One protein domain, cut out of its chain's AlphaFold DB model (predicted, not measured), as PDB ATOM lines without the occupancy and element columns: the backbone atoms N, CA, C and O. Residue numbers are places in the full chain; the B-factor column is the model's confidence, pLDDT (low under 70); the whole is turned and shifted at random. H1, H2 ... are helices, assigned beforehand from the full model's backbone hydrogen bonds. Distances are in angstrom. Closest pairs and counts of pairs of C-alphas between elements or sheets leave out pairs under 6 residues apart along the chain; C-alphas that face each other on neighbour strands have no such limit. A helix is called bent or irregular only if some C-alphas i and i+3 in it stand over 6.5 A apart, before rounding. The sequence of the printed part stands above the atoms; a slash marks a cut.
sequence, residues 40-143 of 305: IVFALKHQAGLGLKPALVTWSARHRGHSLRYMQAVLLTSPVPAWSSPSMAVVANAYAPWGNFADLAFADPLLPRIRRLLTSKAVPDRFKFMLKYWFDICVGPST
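AT A GLANCE: This is residues 40 to 143 of the 305 residues of an uncharacterized protein of Saprolegnia parasitica (strain CBS 223.65) (UniProt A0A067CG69). One long helix, H1, runs as an arm into a small, loose head of four shorter helices, H2 to H5, and crosses H5 there; residues 40 to 51 fold into a loop at the arm's far end. The printed part has 104 residues with five named helices, H1 to H5 in order, and no named strand: the class is all helix. The whole is loose, with a radius of gyration of the C-alphas of 16.7 A, and elongated, spanning 55 by 31 by 31 A.

HOW THE PARTS SIT: H1, residues 52 to 76, touches the hub H5, residues 125 to 138, about perpendicular at 78 degrees; the closest C-alphas, of Ser 67 and Met 130, are 5.6 A apart. H2, residues 82 to 95, is irregular, C-alphas 83 and 86 being 7.2 A apart. It touches H3, residues 101 to 105, closest at the C-alphas of Ala 92 and Phe 101, 5.4 A. H3 only just touches H5, with 3 pairs of C-alphas within 8 A, the closest Ala 105 and Leu 131, 7.1 A. H4, residues 112 to 119, forms a helical hairpin with H5; they only just touch, with 3 such pairs, the closest Leu 118 and Lys 128, 5.4 A, at a steep tilt of 44 degrees, opposite ways. H1 and H4 are apart. Every O i to N i+4 pair is within hydrogen-bond range in H1, H3, H4 and H5; in H2, 8 of 10 are.

IN THESE COORDINATES: H1 begins at C-alpha 52, (51.495, -26.710, 302.251), and is 35.4 A long. H2 measures 20.1 A, H3 6.1 A, H4 10.7 A and H5 19.8 A, ending at C-alpha 138, (72.033, -45.695, 312.856).

THE WHOLE: The C-alphas farthest apart, of His 46 and Pro 97, are 55.3 A apart. The printed part has no cut and no long link. Mean pLDDT of the printed part is 71.9; 53 residues are under 70, namely 40 to 70, 72 to 74, 76 to 87 and 137 to 143.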
ATOM      1  N   ILE A  40      48.840 -20.422 309.247       57.12
ATOM      2  CA  ILE A  40      50.209 -20.241 308.742       57.12
ATOM      3  C   ILE A  40      50.430 -21.069 307.465       57.12
ATOM      4  O   ILE A  40      51.203 -20.686 306.590       57.12
ATOM      5  N   VAL A  41      49.740 -22.207 307.335       51.78
ATOM      6  CA  VAL A  41      49.843 -23.095 306.166       51.78
ATOM      7  C   VAL A  41      49.136 -22.497 304.948       51.78
ATOM      8  O   VAL A  41      49.668 -22.582 303.842       51.78
ATOM      9  N   PHE A  42      47.972 -21.878 305.158       56.56
ATOM     10  CA  PHE A  42      47.132 -21.309 304.097       56.56
ATOM     11  C   PHE A  42      47.218 -19.781 303.973       56.56
ATOM     12  O   PHE A  42      46.585 -19.215 303.083       56.56
ATOM     13  N   ALA A  43      47.989 -19.101 304.829       59.78
ATOM     14  CA  ALA A  43      48.219 -17.665 304.695       59.78
ATOM     15  C   ALA A  43      48.888 -17.313 303.360       59.78
ATOM     16  O   ALA A  43      49.615 -18.102 302.749       59.78
ATOM     17  N   LEU A  44      48.673 -16.070 302.933       55.56
ATOM     18  CA  LEU A  44      49.351 -15.494 301.781       55.56
ATOM     19  C   LEU A  44      50.849 -15.327 302.092       55.56
ATOM     20  O   LEU A  44      51.228 -15.017 303.223       55.56
ATOM     21  N   LYS A  45      51.724 -15.492 301.090       57.44
ATOM     22  CA  LYS A  45      53.192 -15.427 301.279       57.44
ATOM     23  C   LYS A  45      53.670 -14.131 301.951       57.44
ATOM     24  O   LYS A  45      54.592 -14.174 302.756       57.44
ATOM     25  N   HIS A  46      53.030 -12.995 301.660       67.00
ATOM     26  CA  HIS A  46      53.369 -11.701 302.266       67.00
ATOM     27  C   HIS A  46      52.969 -11.593 303.751       67.00
ATOM     28  O   HIS A  46      53.454 -10.713 304.450       67.00
ATOM     29  N   GLN A  47      52.131 -12.510 304.249       59.75
ATOM     30  CA  GLN A  47      51.746 -12.649 305.660       59.75
ATOM     31  C   GLN A  47      52.513 -13.791 306.349       59.75
ATOM     32  O   GLN A  47      52.021 -14.392 307.300       59.75
ATOM     33  N   ALA A  48      53.702 -14.133 305.839       59.19
ATOM     34  CA  ALA A  48      54.502 -15.279 306.279       59.19
ATOM     35  C   ALA A  48      53.805 -16.647 306.111       59.19
ATOM     36  O   ALA A  48      54.112 -17.606 306.822       59.19
ATOM     37  N   GLY A  49      52.891 -16.761 305.142       63.88
ATOM     38  CA  GLY A  49      52.313 -18.039 304.750       63.88
ATOM     39  C   GLY A  49      53.369 -19.009 304.227       63.88
ATOM     40  O   GLY A  49      54.046 -18.732 303.236       63.88
ATOM     41  N   LEU A  50      53.503 -20.159 304.891       61.97
ATOM     42  CA  LEU A  50      54.470 -21.204 304.542       61.97
ATOM     43  C   LEU A  50      54.061 -21.947 303.262       61.97
ATOM     44  O   LEU A  50      54.920 -22.441 302.537       61.97
ATOM     45  N   GLY A  51      52.760 -22.035 302.969       65.31
ATOM     46  CA  GLY A  51      52.239 -22.960 301.968       65.31
ATOM     47  C   GLY A  51      52.366 -24.420 302.422       65.31
ATOM     48  O   GLY A  51      53.145 -24.765 303.314       65.31
ATOM     49  N   LEU A  52      51.603 -25.319 301.796       62.09
ATOM     50  CA  LEU A  52      51.495 -26.710 302.251       62.09
ATOM     51  C   LEU A  52      52.832 -27.471 302.219       62.09
ATOM     52  O   LEU A  52      53.175 -28.163 303.174       62.09
ATOM     53  N   LYS A  53      53.611 -27.330 301.140       68.56
ATOM     54  CA  LYS A  53      54.870 -28.071 300.960       68.56
ATOM     55  C   LYS A  53      55.950 -27.649 301.981       68.56
ATOM     56  O   LYS A  53      56.450 -28.530 302.679       68.56
ATOM     57  N   PRO A  54      56.277 -26.354 302.162       68.50
ATOM     58  CA  PRO A  54      57.219 -25.924 303.203       68.50
ATOM     59  C   PRO A  54      56.715 -26.160 304.633       68.50
ATOM     60  O   PRO A  54      57.506 -26.493 305.520       68.50
ATOM     61  N   ALA A  55      55.400 -26.060 304.867       62.62
ATOM     62  CA  ALA A  55      54.804 -26.414 306.152       62.62
ATOM     63  C   ALA A  55      55.027 -27.898 306.487       62.62
ATOM     64  O   ALA A  55      55.471 -28.220 307.588       62.62
ATOM     65  N   LEU A  56      54.805 -28.812 305.540       60.88
ATOM     66  CA  LEU A  56      55.068 -30.242 305.743       60.88
ATOM     67  C   LEU A  56      56.549 -30.528 306.035       60.88
ATOM     68  O   LEU A  56      56.849 -31.328 306.925       60.88
ATOM     69  N   VAL A  57      57.473 -29.843 305.353       63.97
ATOM     70  CA  VAL A  57      58.920 -29.953 305.622       63.97
ATOM     71  C   VAL A  57      59.249 -29.477 307.039       63.97
ATOM     72  O   VAL A  57      59.901 -30.198 307.793       63.97
ATOM     73  N   THR A  58      58.729 -28.317 307.443       65.19
ATOM     74  CA  THR A  58      58.963 -27.739 308.777       65.19
ATOM     75  C   THR A  58      58.365 -28.610 309.885       65.19
ATOM     76  O   THR A  58      58.998 -28.851 310.915       65.19
ATOM     77  N   TRP A  59      57.157 -29.136 309.672       62.69
ATOM     78  CA  TRP A  59      56.510 -30.073 310.588       62.69
ATOM     79  C   TRP A  59      57.339 -31.352 310.748       62.69
ATOM     80  O   TRP A  59      57.629 -31.759 311.874       62.69
ATOM     81  N   SER A  60      57.792 -31.936 309.634       59.75
ATOM     82  CA  SER A  60      58.647 -33.127 309.629       59.75
ATOM     83  C   SER A  60      59.974 -32.875 310.354       59.75
ATOM     84  O   SER A  60      60.339 -33.635 311.251       59.75
ATOM     85  N   ALA A  61      60.657 -31.763 310.063       64.62
ATOM     86  CA  ALA A  61      61.896 -31.368 310.734       64.62
ATOM     87  C   ALA A  61      61.710 -31.194 312.251       64.62
ATOM     88  O   ALA A  61      62.541 -31.649 313.041       64.62
ATOM     89  N   ARG A  62      60.585 -30.611 312.683       64.56
ATOM     90  CA  ARG A  62      60.259 -30.447 314.106       64.56
ATOM     91  C   ARG A  62      60.052 -31.788 314.808       64.56
ATOM     92  O   ARG A  62      60.576 -31.985 315.905       64.56
ATOM     93  N   HIS A  63      59.322 -32.716 314.185       63.53
ATOM     94  CA  HIS A  63      59.127 -34.067 314.725       63.53
ATOM     95  C   HIS A  63      60.427 -34.864 314.786       63.53
ATOM     96  O   HIS A  63      60.663 -35.556 315.778       63.53
ATOM     97  N   ARG A  64      61.308 -34.709 313.789       65.00
ATOM     98  CA  ARG A  64      62.667 -35.277 313.801       65.00
ATOM     99  C   ARG A  64      63.492 -34.727 314.961       65.00
ATOM    100  O   ARG A  64      64.057 -35.499 315.729       65.00
ATOM    101  N   GLY A  65      63.499 -33.406 315.147       65.88
ATOM    102  CA  GLY A  65      64.202 -32.762 316.259       65.88
ATOM    103  C   GLY A  65      63.696 -33.228 317.627       65.88
ATOM    104  O   GLY A  65      64.492 -33.494 318.521       65.88
ATOM    105  N   HIS A  66      62.379 -33.389 317.787       64.81
ATOM    106  CA  HIS A  66      61.798 -33.915 319.026       64.81
ATOM    107  C   HIS A  66      62.200 -35.374 319.269       64.81
ATOM    108  O   HIS A  66      62.614 -35.725 320.372       64.81
ATOM    109  N   SER A  67      62.112 -36.201 318.228       65.81
ATOM    110  CA  SER A  67      62.494 -37.615 318.252       65.81
ATOM    111  C   SER A  67      63.949 -37.793 318.685       65.81
ATOM    112  O   SER A  67      64.232 -38.543 319.613       65.81
ATOM    113  N   LEU A  68      64.871 -37.035 318.086       66.38
ATOM    114  CA  LEU A  68      66.290 -37.083 318.439       66.38
ATOM    115  C   LEU A  68      66.546 -36.648 319.882       66.38
ATOM    116  O   LEU A  68      67.298 -37.321 320.579       66.38
ATOM    117  N   ARG A  69      65.891 -35.584 320.363       66.50
ATOM    118  CA  ARG A  69      66.022 -35.153 321.766       66.50
ATOM    119  C   ARG A  69      65.483 -36.196 322.737       66.50
ATOM    120  O   ARG A  69      66.091 -36.407 323.780       66.50
ATOM    121  N   TYR A  70      64.375 -36.859 322.397       69.38
ATOM    122  CA  TYR A  70      63.857 -37.974 323.187       69.38
ATOM    123  C   TYR A  70      64.888 -39.103 323.271       69.38
ATOM    124  O   TYR A  70      65.226 -39.534 324.371       69.38
ATOM    125  N   MET A  71      65.441 -39.531 322.130       72.00
ATOM    126  CA  MET A  71      66.466 -40.581 322.082       72.00
ATOM    127  C   MET A  71      67.729 -40.174 322.849       72.00
ATOM    128  O   MET A  71      68.237 -40.953 323.644       72.00
ATOM    129  N   GLN A  72      68.211 -38.941 322.686       68.12
ATOM    130  CA  GLN A  72      69.377 -38.430 323.411       68.12
ATOM    131  C   GLN A  72      69.145 -38.381 324.921       68.12
ATOM    132  O   GLN A  72      69.984 -38.859 325.676       68.12
ATOM    133  N   ALA A  73      68.004 -37.854 325.367       66.75
ATOM    134  CA  ALA A  73      67.647 -37.828 326.782       66.75
ATOM    135  C   ALA A  73      67.622 -39.249 327.362       66.75
ATOM    136  O   ALA A  73      68.194 -39.526 328.409       66.75
ATOM    137  N   VAL A  74      67.014 -40.184 326.646       66.50
ATOM    138  CA  VAL A  74      66.905 -41.565 327.106       66.50
ATOM    139  C   VAL A  74      68.247 -42.306 327.129       66.50
ATOM    140  O   VAL A  74      68.482 -43.095 328.040       66.50
ATOM    141  N   LEU A  75      69.102 -42.095 326.129       70.25
ATOM    142  CA  LEU A  75      70.315 -42.894 325.934       70.25
ATOM    143  C   LEU A  75      71.564 -42.283 326.574       70.25
ATOM    144  O   LEU A  75      72.510 -43.011 326.857       70.25
ATOM    145  N   LEU A  76      71.601 -40.959 326.754       63.91
ATOM    146  CA  LEU A  76      72.825 -40.231 327.106       63.91
ATOM    147  C   LEU A  76      72.743 -39.487 328.439       63.91
ATOM    148  O   LEU A  76      73.778 -39.043 328.928       63.91
ATOM    149  N   THR A  77      71.553 -39.324 329.028       58.31
ATOM    150  CA  THR A  77      71.426 -38.629 330.317       58.31
ATOM    151  C   THR A  77      71.220 -39.614 331.460       58.31
ATOM    152  O   THR A  77      70.373 -40.505 331.394       58.31
ATOM    153  N   SER A  78      72.035 -39.455 332.505       65.06
ATOM    154  CA  SER A  78      71.949 -40.200 333.757       65.06
ATOM    155  C   SER A  78      71.883 -39.198 334.916       65.06
ATOM    156  O   SER A  78      72.793 -38.374 335.028       65.06
ATOM    157  N   PRO A  79      70.832 -39.225 335.759       67.88
ATOM    158  CA  PRO A  79      69.697 -40.147 335.712       67.88
ATOM    159  C   PRO A  79      68.763 -39.888 334.518       67.88
ATOM    160  O   PRO A  79      68.655 -38.764 334.026       67.88
ATOM    161  N   VAL A  80      68.069 -40.938 334.063       65.50
ATOM    162  CA  VAL A  80      67.081 -40.826 332.979       65.50
ATOM    163  C   VAL A  80      65.972 -39.852 333.405       65.50
ATOM    164  O   VAL A  80      65.439 -39.995 334.510       65.50
ATOM    165  N   PRO A  81      65.572 -38.881 332.563       66.19
ATOM    166  CA  PRO A  81      64.589 -37.883 332.953       66.19
ATOM    167  C   PRO A  81      63.234 -38.507 333.289       66.19
ATOM    168  O   PRO A  81      62.689 -39.289 332.512       66.19
ATOM    169  N   ALA A  82      62.640 -38.107 334.416       64.94
ATOM    170  CA  ALA A  82      61.390 -38.692 334.912       64.94
ATOM    171  C   ALA A  82      60.240 -38.645 333.886       64.94
ATOM    172  O   ALA A  82      59.431 -39.570 333.810       64.94
ATOM    173  N   TRP A  83      60.197 -37.606 333.044       64.69
ATOM    174  CA  TRP A  83      59.157 -37.425 332.030       64.69
ATOM    175  C   TRP A  83      59.183 -38.485 330.911       64.69
ATOM    176  O   TRP A  83      58.158 -38.708 330.267       64.69
ATOM    177  N   SER A  84      60.318 -39.153 330.663       67.06
ATOM    178  CA  SER A  84      60.421 -40.201 329.635       67.06
ATOM    179  C   SER A  84      60.073 -41.594 330.176       67.06
ATOM    180  O   SER A  84      59.662 -42.465 329.405       67.06
ATOM    181  N   SER A  85      60.140 -41.797 331.496       65.88
ATOM    182  CA  SER A  85      59.993 -43.101 332.160       65.88
ATOM    183  C   SER A  85      58.711 -43.881 331.796       65.88
ATOM    184  O   SER A  85      58.824 -45.045 331.400       65.88
ATOM    185  N   PRO A  86      57.495 -43.290 331.786       69.12
ATOM    186  CA  PRO A  86      56.287 -44.044 331.428       69.12
ATOM    187  C   PRO A  86      56.302 -44.541 329.977       69.12
ATOM    188  O   PRO A  86      55.890 -45.659 329.674       69.12
ATOM    189  N   SER A  87      56.822 -43.718 329.064       69.38
ATOM    190  CA  SER A  87      56.939 -44.068 327.645       69.38
ATOM    191  C   SER A  87      57.957 -45.184 327.419       69.38
ATOM    192  O   SER A  87      57.717 -46.110 326.644       69.38
ATOM    193  N   MET A  88      59.067 -45.124 328.152       72.81
ATOM    194  CA  MET A  88      60.101 -46.153 328.176       72.81
ATOM    195  C   MET A  88      59.568 -47.488 328.680       72.81
ATOM    196  O   MET A  88      59.839 -48.516 328.066       72.81
ATOM    197  N   ALA A  89      58.768 -47.471 329.747       75.94
ATOM    198  CA  ALA A  89      58.163 -48.669 330.315       75.94
ATOM    199  C   ALA A  89      57.198 -49.353 329.334       75.94
ATOM    200  O   ALA A  89      57.259 -50.569 329.173       75.94
ATOM    201  N   VAL A  90      56.362 -48.587 328.621       78.44
ATOM    202  CA  VAL A  90      55.445 -49.137 327.602       78.44
ATOM    203  C   VAL A  90      56.216 -49.838 326.484       78.44
ATOM    204  O   VAL A  90      55.894 -50.968 326.117       78.44
ATOM    205  N   VAL A  91      57.260 -49.190 325.958       80.88
ATOM    206  CA  VAL A  91      58.067 -49.768 324.878       80.88
ATOM    207  C   VAL A  91      58.884 -50.963 325.375       80.88
ATOM    208  O   VAL A  91      58.916 -51.986 324.697       80.88
ATOM    209  N   ALA A  92      59.486 -50.878 326.563       82.75
ATOM    210  CA  ALA A  92      60.227 -51.983 327.171       82.75
ATOM    211  C   ALA A  92      59.323 -53.195 327.439       82.75
ATOM    212  O   ALA A  92      59.720 -54.324 327.171       82.75
ATOM    213  N   ASN A  93      58.083 -52.975 327.882       84.69
ATOM    214  CA  ASN A  93      57.113 -54.049 328.077       84.69
ATOM    215  C   ASN A  93      56.754 -54.737 326.751       84.69
ATOM    216  O   ASN A  93      56.755 -55.962 326.665       84.69
ATOM    217  N   ALA A  94      56.524 -53.962 325.685       86.44
ATOM    218  CA  ALA A  94      56.291 -54.520 324.352       86.44
ATOM    219  C   ALA A  94      57.532 -55.237 323.780       86.44
ATOM    220  O   ALA A  94      57.399 -56.158 322.972       86.44
ATOM    221  N   TYR A  95      58.730 -54.820 324.199       89.25
ATOM    222  CA  TYR A  95      60.007 -55.398 323.791       89.25
ATOM    223  C   TYR A  95      60.472 -56.570 324.673       89.25
ATOM    224  O   TYR A  95      61.437 -57.258 324.340       89.25
ATOM    225  N   ALA A  96      59.780 -56.858 325.774       86.06
ATOM    226  CA  ALA A  96      60.159 -57.925 326.683       86.06
ATOM    227  C   ALA A  96      60.184 -59.309 325.984       86.06
ATOM    228  O   ALA A  96      59.409 -59.583 325.062       86.06
ATOM    229  N   PRO A  97      61.064 -60.236 326.411       88.75
ATOM    230  CA  PRO A  97      62.056 -60.107 327.480       88.75
ATOM    231  C   PRO A  97      63.401 -59.557 326.985       88.75
ATOM    232  O   PRO A  97      64.399 -59.719 327.673       88.75
ATOM    233  N   TRP A  98      63.462 -58.985 325.782       86.81
ATOM    234  CA  TRP A  98      64.700 -58.626 325.091       86.81
ATOM    235  C   TRP A  98      65.333 -57.343 325.651       86.81
ATOM    236  O   TRP A  98      65.924 -56.580 324.919       86.81
ATOM    237  N   GLY A  99      65.222 -57.071 326.944       84.81
ATOM    238  CA  GLY A  99      65.860 -55.908 327.553       84.81
ATOM    239  C   GLY A  99      65.055 -54.617 327.487       84.81
ATOM    240  O   GLY A  99      63.824 -54.620 327.421       84.81
ATOM    241  N   ASN A 100      65.769 -53.505 327.625       83.12
ATOM    242  CA  ASN A 100      65.186 -52.184 327.808       83.12
ATOM    243  C   ASN A 100      65.135 -51.402 326.483       83.12
ATOM    244  O   ASN A 100      65.475 -51.888 325.408       83.12
ATOM    245  N   PHE A 101      64.672 -50.160 326.545       81.88
ATOM    246  CA  PHE A 101      64.603 -49.315 325.358       81.88
ATOM    247  C   PHE A 101      65.985 -48.937 324.800       81.88
ATOM    248  O   PHE A 101      66.102 -48.735 323.597       81.88
ATOM    249  N   ALA A 102      67.027 -48.838 325.633       79.19
ATOM    250  CA  ALA A 102      68.380 -48.591 325.138       79.19
ATOM    251  C   ALA A 102      68.873 -49.775 324.299       79.19
ATOM    252  O   ALA A 102      69.387 -49.569 323.203       79.19
ATOM    253  N   ASP A 103      68.599 -51.003 324.748       83.00
ATOM    254  CA  ASP A 103      68.840 -52.211 323.955       83.00
ATOM    255  C   ASP A 103      68.076 -52.151 322.621       83.00
ATOM    256  O   ASP A 103      68.638 -52.402 321.557       83.00
ATOM    257  N   LEU A 104      66.802 -51.746 322.650       84.56
ATOM    258  CA  LEU A 104      65.999 -51.586 321.436       84.56
ATOM    259  C   LEU A 104      66.570 -50.532 320.476       84.56
ATOM    260  O   LEU A 104      66.549 -50.745 319.266       84.56
ATOM    261  N   ALA A 105      67.064 -49.408 320.992       78.44
ATOM    262  CA  ALA A 105      67.590 -48.312 320.182       78.44
ATOM    263  C   ALA A 105      68.841 -48.706 319.381       78.44
ATOM    264  O   ALA A 105      69.090 -48.129 318.325       78.44
ATOM    265  N   PHE A 106      69.603 -49.690 319.863       77.62
ATOM    266  CA  PHE A 106      70.783 -50.233 319.183       77.62
ATOM    267  C   PHE A 106      70.538 -51.614 318.557       77.62
ATOM    268  O   PHE A 106      71.488 -52.273 318.134       77.62
ATOM    269  N   ALA A 107      69.284 -52.065 318.501       79.44
ATOM    270  CA  ALA A 107      68.926 -53.320 317.859       79.44
ATOM    271  C   ALA A 107      68.899 -53.194 316.327       79.44
ATOM    272  O   ALA A 107      68.605 -52.141 315.766       79.44
ATOM    273  N   ASP A 108      69.133 -54.313 315.654       78.69
ATOM    274  CA  ASP A 108      69.096 -54.447 314.208       78.69
ATOM    275  C   ASP A 108      67.628 -54.426 313.742       78.69
ATOM    276  O   ASP A 108      66.851 -55.336 314.081       78.69
ATOM    277  N   PRO A 109      67.223 -53.409 312.954       79.81
ATOM    278  CA  PRO A 109      65.854 -53.274 312.463       79.81
ATOM    279  C   PRO A 109      65.416 -54.419 311.542       79.81
ATOM    280  O   PRO A 109      64.213 -54.636 311.352       79.81
ATOM    281  N   LEU A 110      66.358 -55.163 310.955       81.94
ATOM    282  CA  LEU A 110      66.065 -56.265 310.043       81.94
ATOM    283  C   LEU A 110      65.595 -57.523 310.778       81.94
ATOM    284  O   LEU A 110      64.925 -58.364 310.172       81.94
ATOM    285  N   LEU A 111      65.852 -57.634 312.085       83.06
ATOM    286  CA  LEU A 111      65.447 -58.797 312.862       83.06
ATOM    287  C   LEU A 111      63.915 -58.967 312.862       83.06
ATOM    288  O   LEU A 111      63.181 -58.031 313.206       83.06
ATOM    289  N   PRO A 112      63.391 -60.190 312.627       86.25
ATOM    290  CA  PRO A 112      61.946 -60.447 312.595       86.25
ATOM    291  C   PRO A 112      61.193 -60.012 313.860       86.25
ATOM    292  O   PRO A 112      60.001 -59.717 313.824       86.25
ATOM    293  N   ARG A 113      61.872 -59.985 315.012       87.00
ATOM    294  CA  ARG A 113      61.302 -59.514 316.283       87.00
ATOM    295  C   ARG A 113      61.098 -57.996 316.307       87.00
ATOM    296  O   ARG A 113      60.071 -57.550 316.800       87.00
ATOM    297  N   ILE A 114      62.037 -57.230 315.749       88.62
ATOM    298  CA  ILE A 114      61.962 -55.767 315.696       88.62
ATOM    299  C   ILE A 114      60.900 -55.365 314.683       88.62
ATOM    300  O   ILE A 114      60.037 -54.551 314.993       88.62
ATOM    301  N   ARG A 115      60.851 -56.048 313.533       90.06
ATOM    302  CA  ARG A 115      59.758 -55.886 312.565       90.06
ATOM    303  C   ARG A 115      58.385 -56.137 313.196       90.06
ATOM    304  O   ARG A 115      57.498 -55.307 313.040       90.06
ATOM    305  N   ARG A 116      58.225 -57.224 313.968       89.94
ATOM    306  CA  ARG A 116      56.982 -57.508 314.716       89.94
ATOM    307  C   ARG A 116      56.664 -56.455 315.777       89.94
ATOM    308  O   ARG A 116      55.504 -56.095 315.942       89.94
ATOM    309  N   LEU A 117      57.667 -55.945 316.488       90.12
ATOM    310  CA  LEU A 117      57.478 -54.860 317.451       90.12
ATOM    311  C   LEU A 117      56.963 -53.591 316.754       90.12
ATOM    312  O   LEU A 117      56.001 -52.979 317.214       90.12
ATOM    313  N   LEU A 118      57.558 -53.234 315.614       89.56
ATOM    314  CA  LEU A 118      57.191 -52.057 314.826       89.56
ATOM    315  C   LEU A 118      55.821 -52.176 314.145       89.56
ATOM    316  O   LEU A 118      55.281 -51.158 313.717       89.56
ATOM    317  N   THR A 119      55.240 -53.373 314.048       89.62
ATOM    318  CA  THR A 119      53.858 -53.583 313.581       89.62
ATOM    319  C   THR A 119      52.867 -53.820 314.722       89.62
ATOM    320  O   THR A 119      51.657 -53.780 314.503       89.62
ATOM    321  N   SER A 120      53.346 -54.014 315.953       88.12
ATOM    322  CA  SER A 120      52.508 -54.310 317.116       88.12
ATOM    323  C   SER A 120      51.607 -53.136 317.503       88.12
ATOM    324  O   SER A 120      52.043 -51.986 317.569       88.12
ATOM    325  N   LYS A 121      50.348 -53.428 317.847       87.56
ATOM    326  CA  LYS A 121      49.421 -52.443 318.433       87.56
ATOM    327  C   LYS A 121      49.816 -52.024 319.855       87.56
ATOM    328  O   LYS A 121      49.364 -50.987 320.318       87.56
ATOM    329  N   ALA A 122      50.679 -52.795 320.524       82.12
ATOM    330  CA  ALA A 122      51.164 -52.482 321.869       82.12
ATOM    331  C   ALA A 122      52.134 -51.286 321.902       82.12
ATOM    332  O   ALA A 122      52.340 -50.689 322.954       82.12
ATOM    333  N   VAL A 123      52.732 -50.928 320.759       81.12
ATOM    334  CA  VAL A 123      53.619 -49.767 320.638       81.12
ATOM    335  C   VAL A 123      52.843 -48.617 319.986       81.12
ATOM    336  O   VAL A 123      52.338 -48.793 318.876       81.12
ATOM    337  N   PRO A 124      52.754 -47.431 320.614       79.06
ATOM    338  CA  PRO A 124      52.093 -46.283 319.997       79.06
ATOM    339  C   PRO A 124      52.783 -45.847 318.696       79.06
ATOM    340  O   PRO A 124      54.013 -45.861 318.601       79.06
ATOM    341  N   ASP A 125      52.010 -45.385 317.710       76.31
ATOM    342  CA  ASP A 125      52.524 -45.087 316.362       76.31
ATOM    343  C   ASP A 125      53.627 -44.027 316.340       76.31
ATOM    344  O   ASP A 125      54.580 -44.132 315.567       76.31
ATOM    345  N   ARG A 126      53.572 -43.067 317.271       74.19
ATOM    346  CA  ARG A 126      54.642 -42.079 317.465       74.19
ATOM    347  C   ARG A 126      56.008 -42.726 317.743       74.19
ATOM    348  O   ARG A 126      57.014 -42.268 317.215       74.19
ATOM    349  N   PHE A 127      56.049 -43.810 318.526       78.12
ATOM    350  CA  PHE A 127      57.290 -44.527 318.837       78.12
ATOM    351  C   PHE A 127      57.748 -45.383 317.666       78.12
ATOM    352  O   PHE A 127      58.944 -45.446 317.408       78.12
ATOM    353  N   LYS A 128      56.821 -45.986 316.911       82.94
ATOM    354  CA  LYS A 128      57.164 -46.712 315.678       82.94
ATOM    355  C   LYS A 128      57.832 -45.787 314.667       82.94
ATOM    356  O   LYS A 128      58.851 -46.154 314.095       82.94
ATOM    357  N   PHE A 129      57.263 -44.599 314.464       79.44
ATOM    358  CA  PHE A 129      57.829 -43.582 313.582       79.44
ATOM    359  C   PHE A 129      59.225 -43.156 314.050       79.44
ATOM    360  O   PHE A 129      60.173 -43.207 313.270       79.44
ATOM    361  N   MET A 130      59.363 -42.809 315.333       79.69
ATOM    362  CA  MET A 130      60.640 -42.404 315.922       79.69
ATOM    363  C   MET A 130      61.711 -43.498 315.821       79.69
ATOM    364  O   MET A 130      62.838 -43.199 315.440       79.69
ATOM    365  N   LEU A 131      61.373 -44.753 316.135       81.19
ATOM    366  CA  LEU A 131      62.307 -45.878 316.071       81.19
ATOM    367  C   LEU A 131      62.734 -46.179 314.634       81.19
ATOM    368  O   LEU A 131      63.918 -46.362 314.399       81.19
ATOM    369  N   LYS A 132      61.803 -46.179 313.668       83.19
ATOM    370  CA  LYS A 132      62.146 -46.336 312.242       83.19
ATOM    371  C   LYS A 132      63.128 -45.260 311.792       83.19
ATOM    372  O   LYS A 132      64.182 -45.582 311.264       83.19
ATOM    373  N   TYR A 133      62.816 -44.003 312.104       75.81
ATOM    374  CA  TYR A 133      63.689 -42.879 311.785       75.81
ATOM    375  C   TYR A 133      65.072 -43.007 312.443       75.81
ATOM    376  O   TYR A 133      66.089 -42.739 311.811       75.81
ATOM    377  N   TRP A 134      65.119 -43.436 313.704       76.50
ATOM    378  CA  TRP A 134      66.374 -43.674 314.415       76.50
ATOM    379  C   TRP A 134      67.194 -44.804 313.785       76.50
ATOM    380  O   TRP A 134      68.393 -44.639 313.573       76.50
ATOM    381  N   PHE A 135      66.558 -45.922 313.430       78.19
ATOM    382  CA  PHE A 135      67.224 -47.037 312.763       78.19
ATOM    383  C   PHE A 135      67.812 -46.631 311.409       78.19
ATOM    384  O   PHE A 135      68.955 -46.980 311.130       78.19
ATOM    385  N   ASP A 136      67.094 -45.830 310.619       72.12
ATOM    386  CA  ASP A 136      67.602 -45.311 309.343       72.12
ATOM    387  C   ASP A 136      68.870 -44.454 309.534       72.12
ATOM    388  O   ASP A 136      69.790 -44.504 308.718       72.12
ATOM    389  N   ILE A 137      68.955 -43.697 310.637       66.75
ATOM    390  CA  ILE A 137      70.149 -42.909 310.987       66.75
ATOM    391  C   ILE A 137      71.298 -43.816 311.443       66.75
ATOM    392  O   ILE A 137      72.442 -43.611 311.036       66.75
ATOM    393  N   CYS A 138      71.014 -44.806 312.293       61.81
ATOM    394  CA  CYS A 138      72.033 -45.695 312.856       61.81
ATOM    395  C   CYS A 138      72.630 -46.674 311.833       61.81
ATOM    396  O   CYS A 138      73.782 -47.065 311.990       61.81
ATOM    397  N   VAL A 139      71.875 -47.053 310.797       54.56
ATOM    398  CA  VAL A 139      72.296 -47.992 309.736       54.56
ATOM    399  C   VAL A 139      73.003 -47.274 308.566       54.56
ATOM    400  O   VAL A 139      73.387 -47.900 307.580       54.56
ATOM    401  N   GLY A 140      73.232 -45.957 308.664       49.97
ATOM    402  CA  GLY A 140      73.995 -45.196 307.670       49.97
ATOM    403  C   GLY A 140      75.408 -45.765 307.414       49.97
ATOM    404  O   GLY A 140      75.959 -46.445 308.278       49.97
ATOM    405  N   PRO A 141      76.036 -45.470 306.254       41.12
ATOM    406  CA  PRO A 141      77.194 -46.185 305.677       41.12
ATOM    407  C   PRO A 141      78.531 -46.083 306.444       41.12
ATOM    408  O   PRO A 141      79.598 -46.328 305.890       41.12
ATOM    409  N   SER A 142      78.511 -45.746 307.731       43.59
ATOM    410  CA  SER A 142      79.663 -45.890 308.622       43.59
ATOM    411  C   SER A 142      79.709 -47.322 309.159       43.59
ATOM    412  O   SER A 142      79.438 -47.571 310.330       43.59
ATOM    413  N   THR A 143      80.022 -48.275 308.278       42.34
ATOM    414  CA  THR A 143      80.368 -49.655 308.641       42.34
ATOM    415  C   THR A 143      81.558 -49.613 309.589       42.34
ATOM    416  O   THR A 143      82.672 -49.321 309.163       42.34
TER     417      THR A 143